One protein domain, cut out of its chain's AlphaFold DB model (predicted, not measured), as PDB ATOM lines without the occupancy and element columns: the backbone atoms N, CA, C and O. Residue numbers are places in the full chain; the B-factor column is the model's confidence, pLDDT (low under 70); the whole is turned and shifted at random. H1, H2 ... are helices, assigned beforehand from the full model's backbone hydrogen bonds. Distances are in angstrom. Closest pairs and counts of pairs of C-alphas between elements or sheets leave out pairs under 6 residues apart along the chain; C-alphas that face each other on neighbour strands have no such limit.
ATOM      1  N   VAL A  37     -21.452 -29.819 -19.938       95.62
ATOM      2  CA  VAL A  37     -21.481 -28.376 -19.721       95.62
ATOM      3  C   VAL A  37     -22.250 -27.764 -20.886       95.62
ATOM      4  O   VAL A  37     -21.717 -27.646 -21.986       95.62
ATOM      5  N   LEU A  38     -23.516 -27.427 -20.641       93.88
ATOM      6  CA  LEU A  38     -24.452 -26.963 -21.675       93.88
ATOM      7  C   LEU A  38     -24.354 -25.460 -21.963       93.88
ATOM      8  O   LEU A  38     -24.746 -25.007 -23.031       93.88
ATOM      9  N   GLN A  39     -23.843 -24.684 -21.005       92.88
ATOM     10  CA  GLN A  39     -23.665 -23.237 -21.139       92.88
ATOM     11  C   GLN A  39     -22.253 -22.825 -20.709       92.88
ATOM     12  O   GLN A  39     -22.072 -22.230 -19.642       92.88
ATOM     13  N   PRO A  40     -21.215 -23.185 -21.483       93.69
ATOM     14  CA  PRO A  40     -19.867 -22.747 -21.174       93.69
ATOM     15  C   PRO A  40     -19.714 -21.228 -21.279       93.69
ATOM     16  O   PRO A  40     -20.307 -20.581 -22.142       93.69
ATOM     17  N   LYS A  41     -18.861 -20.658 -20.425       94.62
ATOM     18  CA  LYS A  41     -18.475 -19.246 -20.523       94.62
ATOM     19  C   LYS A  41     -17.587 -19.030 -21.752       94.62
ATOM     20  O   LYS A  41     -16.782 -19.899 -22.086       94.62
ATOM     21  N   ALA A  42     -17.663 -17.844 -22.357       93.56
ATOM     22  CA  ALA A  42     -16.840 -17.462 -23.512       93.56
ATOM     23  C   ALA A  42     -15.335 -17.715 -23.281       93.56
ATOM     24  O   ALA A  42     -14.655 -18.302 -24.123       93.56
ATOM     25  N   ASP A  43     -14.831 -17.354 -22.098       95.62
ATOM     26  CA  ASP A  43     -13.424 -17.549 -21.731       95.62
ATOM     27  C   ASP A  43     -13.029 -19.026 -21.629       95.62
ATOM     28  O   ASP A  43     -11.881 -19.383 -21.894       95.62
ATOM     29  N   SER A  44     -13.976 -19.909 -21.297       96.50
ATOM     30  CA  SER A  44     -13.726 -21.350 -21.247       96.50
ATOM     31  C   SER A  44     -13.478 -21.932 -22.637       96.50
ATOM     32  O   SER A  44     -12.634 -22.813 -22.757       96.50
ATOM     33  N   TYR A  45     -14.142 -21.427 -23.686       96.81
ATOM     34  CA  TYR A  45     -13.845 -21.833 -25.066       96.81
ATOM     35  C   TYR A  45     -12.443 -21.412 -25.481       96.81
ATOM     36  O   TYR A  45     -11.690 -22.230 -26.002       96.81
ATOM     37  N   LYS A  46     -12.082 -20.148 -25.214       96.31
ATOM     38  CA  LYS A  46     -10.747 -19.626 -25.524       96.31
ATOM     39  C   LYS A  46      -9.672 -20.471 -24.843       96.31
ATOM     40  O   LYS A  46      -8.791 -20.991 -25.517       96.31
ATOM     41  N   HIS A  47      -9.798 -20.660 -23.530       97.06
ATOM     42  CA  HIS A  47      -8.843 -21.457 -22.771       97.06
ATOM     43  C   HIS A  47      -8.765 -22.897 -23.292       97.06
ATOM     44  O   HIS A  47      -7.679 -23.441 -23.463       97.06
ATOM     45  N   LEU A  48      -9.906 -23.522 -23.589       97.31
ATOM     46  CA  LEU A  48      -9.930 -24.888 -24.099       97.31
ATOM     47  C   LEU A  48      -9.226 -25.011 -25.457       97.31
ATOM     48  O   LEU A  48      -8.442 -25.941 -25.639       97.31
ATOM     49  N   LEU A  49      -9.468 -24.079 -26.384       96.94
ATOM     50  CA  LEU A  49      -8.799 -24.048 -27.687       96.94
ATOM     51  C   LEU A  49      -7.280 -23.896 -27.539       96.94
ATOM     52  O   LEU A  49      -6.541 -24.655 -28.162       96.94
ATOM     53  N   GLU A  50      -6.813 -22.999 -26.664       96.69
ATOM     54  CA  GLU A  50      -5.383 -22.826 -26.368       96.69
ATOM     55  C   GLU A  50      -4.750 -24.130 -25.858       96.69
ATOM     56  O   GLU A  50      -3.690 -24.542 -26.329       96.69
ATOM     57  N   GLN A  51      -5.418 -24.823 -24.932       97.62
ATOM     58  CA  GLN A  51      -4.912 -26.080 -24.371       97.62
ATOM     59  C   GLN A  51      -4.934 -27.232 -25.388       97.62
ATOM     60  O   GLN A  51      -4.035 -28.073 -25.385       97.62
ATOM     61  N   ILE A  52      -5.930 -27.292 -26.277       97.06
ATOM     62  CA  ILE A  52      -5.960 -28.289 -27.361       97.06
ATOM     63  C   ILE A  52      -4.823 -28.030 -28.346       97.06
ATOM     64  O   ILE A  52      -4.118 -28.974 -28.704       97.06
ATOM     65  N   GLN A  53      -4.620 -26.773 -28.742       96.31
ATOM     66  CA  GLN A  53      -3.553 -26.386 -29.656       96.31
ATOM     67  C   GLN A  53      -2.174 -26.711 -29.073       96.31
ATOM     68  O   GLN A  53      -1.348 -27.304 -29.767       96.31
ATOM     69  N   GLU A  54      -1.948 -26.393 -27.796       96.50
ATOM     70  CA  GLU A  54      -0.715 -26.744 -27.088       96.50
ATOM     71  C   GLU A  54      -0.491 -28.261 -27.074       96.50
ATOM     72  O   GLU A  54       0.581 -28.754 -27.411       96.50
ATOM     73  N   ARG A  55      -1.506 -29.055 -26.730       96.69
ATOM     74  CA  ARG A  55      -1.336 -30.515 -26.702       96.69
ATOM     75  C   ARG A  55      -1.138 -31.115 -28.088       96.69
ATOM     76  O   ARG A  55      -0.416 -32.102 -28.225       96.69
ATOM     77  N   ALA A  56      -1.754 -30.529 -29.109       96.31
ATOM     78  CA  ALA A  56      -1.552 -30.936 -30.490       96.31
ATOM     79  C   ALA A  56      -0.126 -30.628 -30.976       96.31
ATOM     80  O   ALA A  56       0.452 -31.466 -31.668       96.31
ATOM     81  N   SER A  57       0.465 -29.488 -30.589       96.00
ATOM     82  CA  SER A  57       1.861 -29.166 -30.930       96.00
ATOM     83  C   SER A  57       2.873 -30.072 -30.222       96.00
ATOM     84  O   SER A  57       3.957 -30.300 -30.742       96.00
ATOM     85  N   LEU A  58       2.489 -30.661 -29.086       96.00
ATOM     86  CA  LEU A  58       3.252 -31.696 -28.378       96.00
ATOM     87  C   LEU A  58       3.028 -33.116 -28.932       96.00
ATOM     88  O   LEU A  58       3.403 -34.097 -28.287       96.00
ATOM     89  N   HIS A  59       2.372 -33.246 -30.091       93.69
ATOM     90  CA  HIS A  59       2.047 -34.523 -30.733       93.69
ATOM     91  C   HIS A  59       1.260 -35.500 -29.834       93.69
ATOM     92  O   HIS A  59       1.347 -36.723 -29.983       93.69
ATOM     93  N   ASP A  60       0.439 -34.984 -28.913       93.25
ATOM     94  CA  ASP A  60      -0.486 -35.810 -28.139       93.25
ATOM     95  C   ASP A  60      -1.617 -36.299 -29.057       93.25
ATOM     96  O   ASP A  60      -2.521 -35.539 -29.406       93.25
ATOM     97  N   GLY A  61      -1.542 -37.567 -29.480       90.19
ATOM     98  CA  GLY A  61      -2.333 -38.108 -30.592       90.19
ATOM     99  C   GLY A  61      -3.829 -37.786 -30.533       90.19
ATOM    100  O   GLY A  61      -4.399 -37.323 -31.519       90.19
ATOM    101  N   ASN A  62      -4.462 -37.921 -29.363       91.81
ATOM    102  CA  ASN A  62      -5.886 -37.596 -29.212       91.81
ATOM    103  C   ASN A  62      -6.179 -36.117 -29.511       91.81
ATOM    104  O   ASN A  62      -7.195 -35.794 -30.123       91.81
ATOM    105  N   PHE A  63      -5.290 -35.216 -29.101       95.56
ATOM    106  CA  PHE A  63      -5.456 -33.775 -29.271       95.56
ATOM    107  C   PHE A  63      -5.086 -33.309 -30.674       95.56
ATOM    108  O   PHE A  63      -5.705 -32.368 -31.158       95.56
ATOM    109  N   VAL A  64      -4.192 -34.011 -31.374       95.25
ATOM    110  CA  VAL A  64      -3.951 -33.789 -32.809       95.25
ATOM    111  C   VAL A  64      -5.234 -34.019 -33.616       95.25
ATOM    112  O   VAL A  64      -5.591 -33.199 -34.463       95.25
ATOM    113  N   HIS A  65      -5.968 -35.097 -33.327       93.38
ATOM    114  CA  HIS A  65      -7.248 -35.371 -33.989       93.38
ATOM    115  C   HIS A  65      -8.312 -34.322 -33.652       93.38
ATOM    116  O   HIS A  65      -9.004 -33.836 -34.547       93.38
ATOM    117  N   ILE A  66      -8.414 -33.931 -32.378       95.38
ATOM    118  CA  ILE A  66      -9.359 -32.892 -31.946       95.38
ATOM    119  C   ILE A  66      -9.023 -31.550 -32.613       95.38
ATOM    120  O   ILE A  66      -9.918 -30.917 -33.167       95.38
ATOM    121  N   GLN A  67      -7.750 -31.144 -32.635       95.50
ATOM    122  CA  GLN A  67      -7.308 -29.905 -33.275       95.50
ATOM    123  C   GLN A  67      -7.596 -29.912 -34.776       95.50
ATOM    124  O   GLN A  67      -8.024 -28.899 -35.315       95.50
ATOM    125  N   ARG A  68      -7.411 -31.045 -35.464       94.00
ATOM    126  CA  ARG A  68      -7.738 -31.157 -36.893       94.00
ATOM    127  C   ARG A  68      -9.233 -30.988 -37.161       94.00
ATOM    128  O   ARG A  68      -9.592 -30.387 -38.166       94.00
ATOM    129  N   ARG A  69     -10.088 -31.518 -36.284       93.69
ATOM    130  CA  ARG A  69     -11.544 -31.382 -36.411       93.69
ATOM    131  C   ARG A  69     -12.005 -29.955 -36.123       93.69
ATOM    132  O   ARG A  69     -12.840 -29.429 -36.849       93.69
ATOM    133  N   LEU A  70     -11.458 -29.336 -35.077       92.50
ATOM    134  CA  LEU A  70     -11.848 -27.988 -34.661       92.50
ATOM    135  C   LEU A  70     -11.215 -26.896 -35.526       92.50
ATOM    136  O   LEU A  70     -11.847 -25.869 -35.707       92.50
ATOM    137  N   LYS A  71     -10.011 -27.127 -36.054       84.25
ATOM    138  CA  LYS A  71      -9.188 -26.296 -36.948       84.25
ATOM    139  C   LYS A  71      -9.468 -24.787 -36.927       84.25
ATOM    140  O   LYS A  71      -8.763 -24.065 -36.234       84.25
ATOM    141  N   ASP A  72     -10.469 -24.337 -37.679       86.06
ATOM    142  CA  ASP A  72     -10.777 -22.920 -37.913       86.06
ATOM    143  C   ASP A  72     -11.836 -22.367 -36.936       86.06
ATOM    144  O   ASP A  72     -12.334 -21.254 -37.092       86.06
ATOM    145  N   SER A  73     -12.202 -23.146 -35.916       92.88
ATOM    146  CA  SER A  73     -13.152 -22.746 -34.881       92.88
ATOM    147  C   SER A  73     -12.533 -21.679 -33.990       92.88
ATOM    148  O   SER A  73     -11.514 -21.911 -33.337       92.88
ATOM    149  N   THR A  74     -13.191 -20.531 -33.904       94.31
ATOM    150  CA  THR A  74     -12.852 -19.476 -32.952       94.31
ATOM    151  C   THR A  74     -13.762 -19.560 -31.729       94.31
ATOM    152  O   THR A  74     -14.748 -20.302 -31.702       94.31
ATOM    153  N   LYS A  75     -13.474 -18.781 -30.681       94.88
ATOM    154  CA  LYS A  75     -14.390 -18.707 -29.533       94.88
ATOM    155  C   LYS A  75     -15.778 -18.204 -29.965       94.88
ATOM    156  O   LYS A  75     -16.781 -18.674 -29.443       94.88
ATOM    157  N   GLU A  76     -15.844 -17.282 -30.926       95.94
ATOM    158  CA  GLU A  76     -17.086 -16.703 -31.444       95.94
ATOM    159  C   GLU A  76     -17.911 -17.741 -32.202       95.94
ATOM    160  O   GLU A  76     -19.123 -17.827 -31.984       95.94
ATOM    161  N   THR A  77     -17.266 -18.566 -33.036       94.12
ATOM    162  CA  THR A  77     -17.971 -19.640 -33.745       94.12
ATOM    163  C   THR A  77     -18.504 -20.662 -32.746       94.12
ATOM    164  O   THR A  77     -19.680 -20.998 -32.797       94.12
ATOM    165  N   LEU A  78     -17.702 -21.078 -31.760       94.50
ATOM    166  CA  LEU A  78     -18.136 -22.056 -30.755       94.50
ATOM    167  C   LEU A  78     -19.270 -21.538 -29.859       94.50
ATOM    168  O   LEU A  78     -20.175 -22.299 -29.516       94.50
ATOM    169  N   CYS A  79     -19.257 -20.250 -29.510       94.25
ATOM    170  CA  CYS A  79     -20.366 -19.601 -28.811       94.25
ATOM    171  C   CYS A  79     -21.646 -19.589 -29.659       94.25
ATOM    172  O   CYS A  79     -22.723 -19.888 -29.141       94.25
ATOM    173  N   THR A  80     -21.528 -19.261 -30.948       94.81
ATOM    174  CA  THR A  80     -22.660 -19.206 -31.890       94.81
ATOM    175  C   THR A  80     -23.285 -20.585 -32.089       94.81
ATOM    176  O   THR A  80     -24.499 -20.737 -31.981       94.81
ATOM    177  N   GLU A  81     -22.444 -21.601 -32.270       93.88
ATOM    178  CA  GLU A  81     -22.846 -23.003 -32.423       93.88
ATOM    179  C   GLU A  81     -23.288 -23.658 -31.103       93.88
ATOM    180  O   GLU A  81     -23.757 -24.796 -31.095       93.88
ATOM    181  N   ARG A  82     -23.149 -22.947 -29.973       94.50
ATOM    182  CA  ARG A  82     -23.434 -23.436 -28.613       94.50
ATOM    183  C   ARG A  82     -22.738 -24.766 -28.318       94.50
ATOM    184  O   ARG A  82     -23.350 -25.686 -27.781       94.50
ATOM    185  N   ALA A  83     -21.464 -24.866 -28.686       95.75
ATOM    186  CA  ALA A  83     -20.706 -26.101 -28.560       95.75
ATOM    187  C   ALA A  83     -20.604 -26.564 -27.097       95.75
ATOM    188  O   ALA A  83     -20.249 -25.810 -26.196       95.75
ATOM    189  N   VAL A  84     -20.873 -27.842 -26.853       96.75
ATOM    190  CA  VAL A  84     -20.915 -28.411 -25.498       96.75
ATOM    191  C   VAL A  84     -19.787 -29.411 -25.263       96.75
ATOM    192  O   VAL A  84     -19.163 -29.927 -26.193       96.75
ATOM    193  N   TRP A  85     -19.502 -29.737 -23.999       97.44
ATOM    194  CA  TRP A  85     -18.545 -30.793 -23.654       97.44
ATOM    195  C   TRP A  85     -18.855 -31.489 -22.341       97.44
ATOM    196  O   TRP A  85     -19.430 -30.901 -21.434       97.44
ATOM    197  N   HIS A  86     -18.387 -32.725 -22.177       97.94
ATOM    198  CA  HIS A  86     -18.367 -33.359 -20.861       97.94
ATOM    199  C   HIS A  86     -17.385 -32.651 -19.927       97.94
ATOM    200  O   HIS A  86     -16.264 -32.314 -20.329       97.94
ATOM    201  N   ARG A  87     -17.754 -32.517 -18.650       95.62
ATOM    202  CA  ARG A  87     -16.869 -31.966 -17.613       95.62
ATOM    203  C   ARG A  87     -15.548 -32.734 -17.537       95.62
ATOM    204  O   ARG A  87     -14.495 -32.109 -17.481       95.62
ATOM    205  N   ALA A  88     -15.582 -34.067 -17.612       96.12
ATOM    206  CA  ALA A  88     -14.363 -34.875 -17.584       96.12
ATOM    207  C   ALA A  88     -13.471 -34.641 -18.813       96.12
ATOM    208  O   ALA A  88     -12.249 -34.608 -18.690       96.12
ATOM    209  N   CYS A  89     -14.067 -34.444 -19.994       97.06
ATOM    210  CA  CYS A  89     -13.311 -34.148 -21.208       97.06
ATOM    211  C   CYS A  89     -12.602 -32.792 -21.101       97.06
ATOM    212  O   CYS A  89     -11.417 -32.716 -21.420       97.06
ATOM    213  N   TYR A  90     -13.286 -31.767 -20.584       96.88
ATOM    214  CA  TYR A  90     -12.673 -30.467 -20.303       96.88
ATOM    215  C   TYR A  90     -11.541 -30.589 -19.284       96.88
ATOM    216  O   TYR A  90     -10.417 -30.192 -19.570       96.88
ATOM    217  N   CYS A  91     -11.802 -31.224 -18.137       95.81
ATOM    218  CA  CYS A  91     -10.790 -31.417 -17.102       95.81
ATOM    219  C   CYS A  91      -9.561 -32.159 -17.627       95.81
ATOM    220  O   CYS A  91      -8.452 -31.814 -17.241       95.81
ATOM    221  N   ASN A  92      -9.736 -33.158 -18.496       96.25
ATOM    222  CA  ASN A  92      -8.619 -33.849 -19.132       96.25
ATOM    223  C   ASN A  92      -7.857 -32.936 -20.099       96.25
ATOM    224  O   ASN A  92      -6.628 -32.961 -20.099       96.25
ATOM    225  N   ALA A  93      -8.563 -32.149 -20.915       96.88
ATOM    226  CA  ALA A  93      -7.956 -31.234 -21.877       96.88
ATOM    227  C   ALA A  93      -7.092 -30.169 -21.190       96.88
ATOM    228  O   ALA A  93      -5.960 -29.962 -21.610       96.88
ATOM    229  N   THR A  94      -7.581 -29.588 -20.092       96.94
ATOM    230  CA  THR A  94      -6.914 -28.508 -19.344       96.94
ATOM    231  C   THR A  94      -6.066 -29.015 -18.166       96.94
ATOM    232  O   THR A  94      -5.724 -28.254 -17.258       96.94
ATOM    233  N   ASN A  95      -5.778 -30.320 -18.095       97.12
ATOM    234  CA  ASN A  95      -5.042 -30.890 -16.970       97.12
ATOM    235  C   ASN A  95      -3.547 -30.555 -17.067       97.12
ATOM    236  O   ASN A  95      -2.821 -31.165 -17.853       97.12
ATOM    237  N   LYS A  96      -3.070 -29.666 -16.191       96.38
ATOM    238  CA  LYS A  96      -1.665 -29.227 -16.149       96.38
ATOM    239  C   LYS A  96      -0.660 -30.378 -16.023       96.38
ATOM    240  O   LYS A  96       0.372 -30.357 -16.680       96.38
ATOM    241  N   VAL A  97      -0.968 -31.405 -15.224       96.81
ATOM    242  CA  VAL A  97      -0.078 -32.565 -15.041       96.81
ATOM    243  C   VAL A  97       0.006 -33.397 -16.322       96.81
ATOM    244  O   VAL A  97       1.087 -33.842 -16.694       96.81
ATOM    245  N   GLN A  98      -1.112 -33.606 -17.022       94.81
ATOM    246  CA  GLN A  98      -1.108 -34.347 -18.291       94.81
ATOM    247  C   GLN A  98      -0.386 -33.584 -19.399       94.81
ATOM    248  O   GLN A  98       0.318 -34.205 -20.196       94.81
ATOM    249  N   ILE A  99      -0.537 -32.259 -19.426       96.38
ATOM    250  CA  ILE A  99       0.179 -31.384 -20.357       96.38
ATOM    251  C   ILE A  99       1.677 -31.452 -20.082       96.38
ATOM    252  O   ILE A  99       2.440 -31.704 -21.007       96.38
ATOM    253  N   GLN A 100       2.100 -31.345 -18.819       97.06
ATOM    254  CA  GLN A 100       3.515 -31.473 -18.476       97.06
ATOM    255  C   GLN A 100       4.078 -32.830 -18.908       97.06
ATOM    256  O   GLN A 100       5.082 -32.884 -19.603       97.06
ATOM    257  N   ARG A 101       3.360 -33.926 -18.640       95.31
ATOM    258  CA  ARG A 101       3.766 -35.256 -19.121       95.31
ATOM    259  C   ARG A 101       3.846 -35.341 -20.646       95.31
ATOM    260  O   ARG A 101       4.574 -36.185 -21.158       95.31
ATOM    261  N   ALA A 102       3.035 -34.578 -21.380       95.00
ATOM    262  CA  ALA A 102       3.118 -34.512 -22.837       95.00
ATOM    263  C   ALA A 102       4.373 -33.755 -23.289       95.00
ATOM    264  O   ALA A 102       5.044 -34.235 -24.198       95.00
ATOM    265  N   ARG A 103       4.725 -32.657 -22.607       96.44
ATOM    266  CA  ARG A 103       5.988 -31.934 -22.818       96.44
ATOM    267  C   ARG A 103       7.184 -32.850 -22.589       96.44
ATOM    268  O   ARG A 103       7.950 -33.057 -23.516       96.44
ATOM    269  N   ASP A 104       7.239 -33.527 -21.442       95.75
ATOM    270  CA  ASP A 104       8.348 -34.431 -21.105       95.75
ATOM    271  C   ASP A 104       8.521 -35.552 -22.152       95.75
ATOM    272  O   ASP A 104       9.637 -35.894 -22.543       95.75
ATOM    273  N   ARG A 105       7.409 -36.122 -22.648       94.06
ATOM    274  CA  ARG A 105       7.443 -37.129 -23.727       94.06
ATOM    275  C   ARG A 105       7.962 -36.550 -25.037       94.06
ATOM    276  O   ARG A 105       8.701 -37.236 -25.738       94.06
ATOM    277  N   ASN A 106       7.541 -35.339 -25.382       94.75
ATOM    278  CA  ASN A 106       7.977 -34.675 -26.600       94.75
ATOM    279  C   ASN A 106       9.467 -34.318 -26.528       94.75
ATOM    280  O   ASN A 106      10.205 -34.635 -27.453       94.75
ATOM    281  N   ASP A 107       9.930 -33.765 -25.410       95.06
ATOM    282  CA  ASP A 107      11.338 -33.418 -25.193       95.06
ATOM    283  C   ASP A 107      12.228 -34.665 -25.244       95.06
ATOM    284  O   ASP A 107      13.258 -34.681 -25.920       95.06
ATOM    285  N   HIS A 108      11.789 -35.759 -24.615       93.06
ATOM    286  CA  HIS A 108      12.466 -37.047 -24.730       93.06
ATOM    287  C   HIS A 108      12.520 -37.538 -26.184       93.06
ATOM    288  O   HIS A 108      13.553 -38.043 -26.628       93.06
ATOM    289  N   ALA A 109      11.425 -37.407 -26.937       92.50
ATOM    290  CA  ALA A 109      11.381 -37.815 -28.338       92.50
ATOM    291  C   ALA A 109      12.326 -36.982 -29.212       92.50
ATOM    292  O   ALA A 109      13.029 -37.551 -30.043       92.50
ATOM    293  N   LEU A 110      12.407 -35.672 -28.977       92.44
ATOM    294  CA  LEU A 110      13.362 -34.791 -29.651       92.44
ATOM    295  C   LEU A 110      14.812 -35.146 -29.298       92.44
ATOM    296  O   LEU A 110      15.672 -35.134 -30.172       92.44
ATOM    297  N   SER A 111      15.082 -35.519 -28.043       92.81
ATOM    298  CA  SER A 111      16.430 -35.892 -27.600       92.81
ATOM    299  C   SER A 111      16.890 -37.263 -28.103       92.81
ATOM    300  O   SER A 111      18.084 -37.460 -28.305       92.81
ATOM    301  N   THR A 112      15.979 -38.229 -28.242       90.81
ATOM    302  CA  THR A 112      16.317 -39.633 -28.558       90.81
ATOM    303  C   THR A 112      15.947 -40.044 -29.982       90.81
ATOM    304  O   THR A 112      16.260 -41.157 -30.400       90.81
ATOM    305  N   GLY A 113      15.250 -39.180 -30.723       85.06
ATOM    306  CA  GLY A 113      14.699 -39.483 -32.044       85.06
ATOM    307  C   GLY A 113      13.539 -40.484 -32.024       85.06
ATOM    308  O   GLY A 113      13.136 -40.965 -33.081       85.06
TER     309      GLY A 113
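Overview. This is residues 37 to 113 of the 187 residues of an uncharacterized protein of Stichopus japonicus (UniProt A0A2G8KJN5). H1 is the core of a small helical body, with H2, H3 and H4 packed round it, and the longest helix, H5, sticks out beyond it as an arm with residues 108 to 112. The printed part has 77 residues with five named helices, H1 to H5 in that order along the chain, which hold 56 of them, and no named strand; its class is all helix, and it is only just compact, close to loose, with a radius of gyration of the C-alphas of 13.4 A and spans of 44 by 23 by 16 A.

Arrangement. H5, residues 96 to 112, is close to but not clearly touching H1, residues 42 to 57, at a shallow tilt of 21 degrees; C-alphas 99 and 55 are closest, 6.6 A. The packing is mostly crossed, no touching pair at a shallow tilt. With residues 52 to 57 alone, the hub H1 touches H2, residues 61 to 70, at 50 degrees, opposite ways; C-alphas 56 and 64 are closest, 4.4 A. With residues 42 to 49 alone it touches H3, residues 75 to 80; C-alphas 45 and 75 are closest, 5.5 A. With residues 48 to 52 alone it touches H4, residues 87 to 93; C-alphas 51 and 93 are closest, 6.5 A. In the five helices every O i to N i+4 pair is within hydrogen-bond range.

Along the chain. H5 runs 24.2 A to C-alpha 112 at (16.317, -39.633, -28.558). H1 runs 23.3 A from C-alpha 42 at (-16.840, -17.462, -23.512). H2 is 14.5 A long, H3 8.6 A and H4 9.9 A.

Size, cuts and confidence. The C-alphas farthest apart, of Thr 80 and Thr 112, are 44.1 A apart. The printed part has no cut and no long link; no printed residue is under 70 in pLDDT.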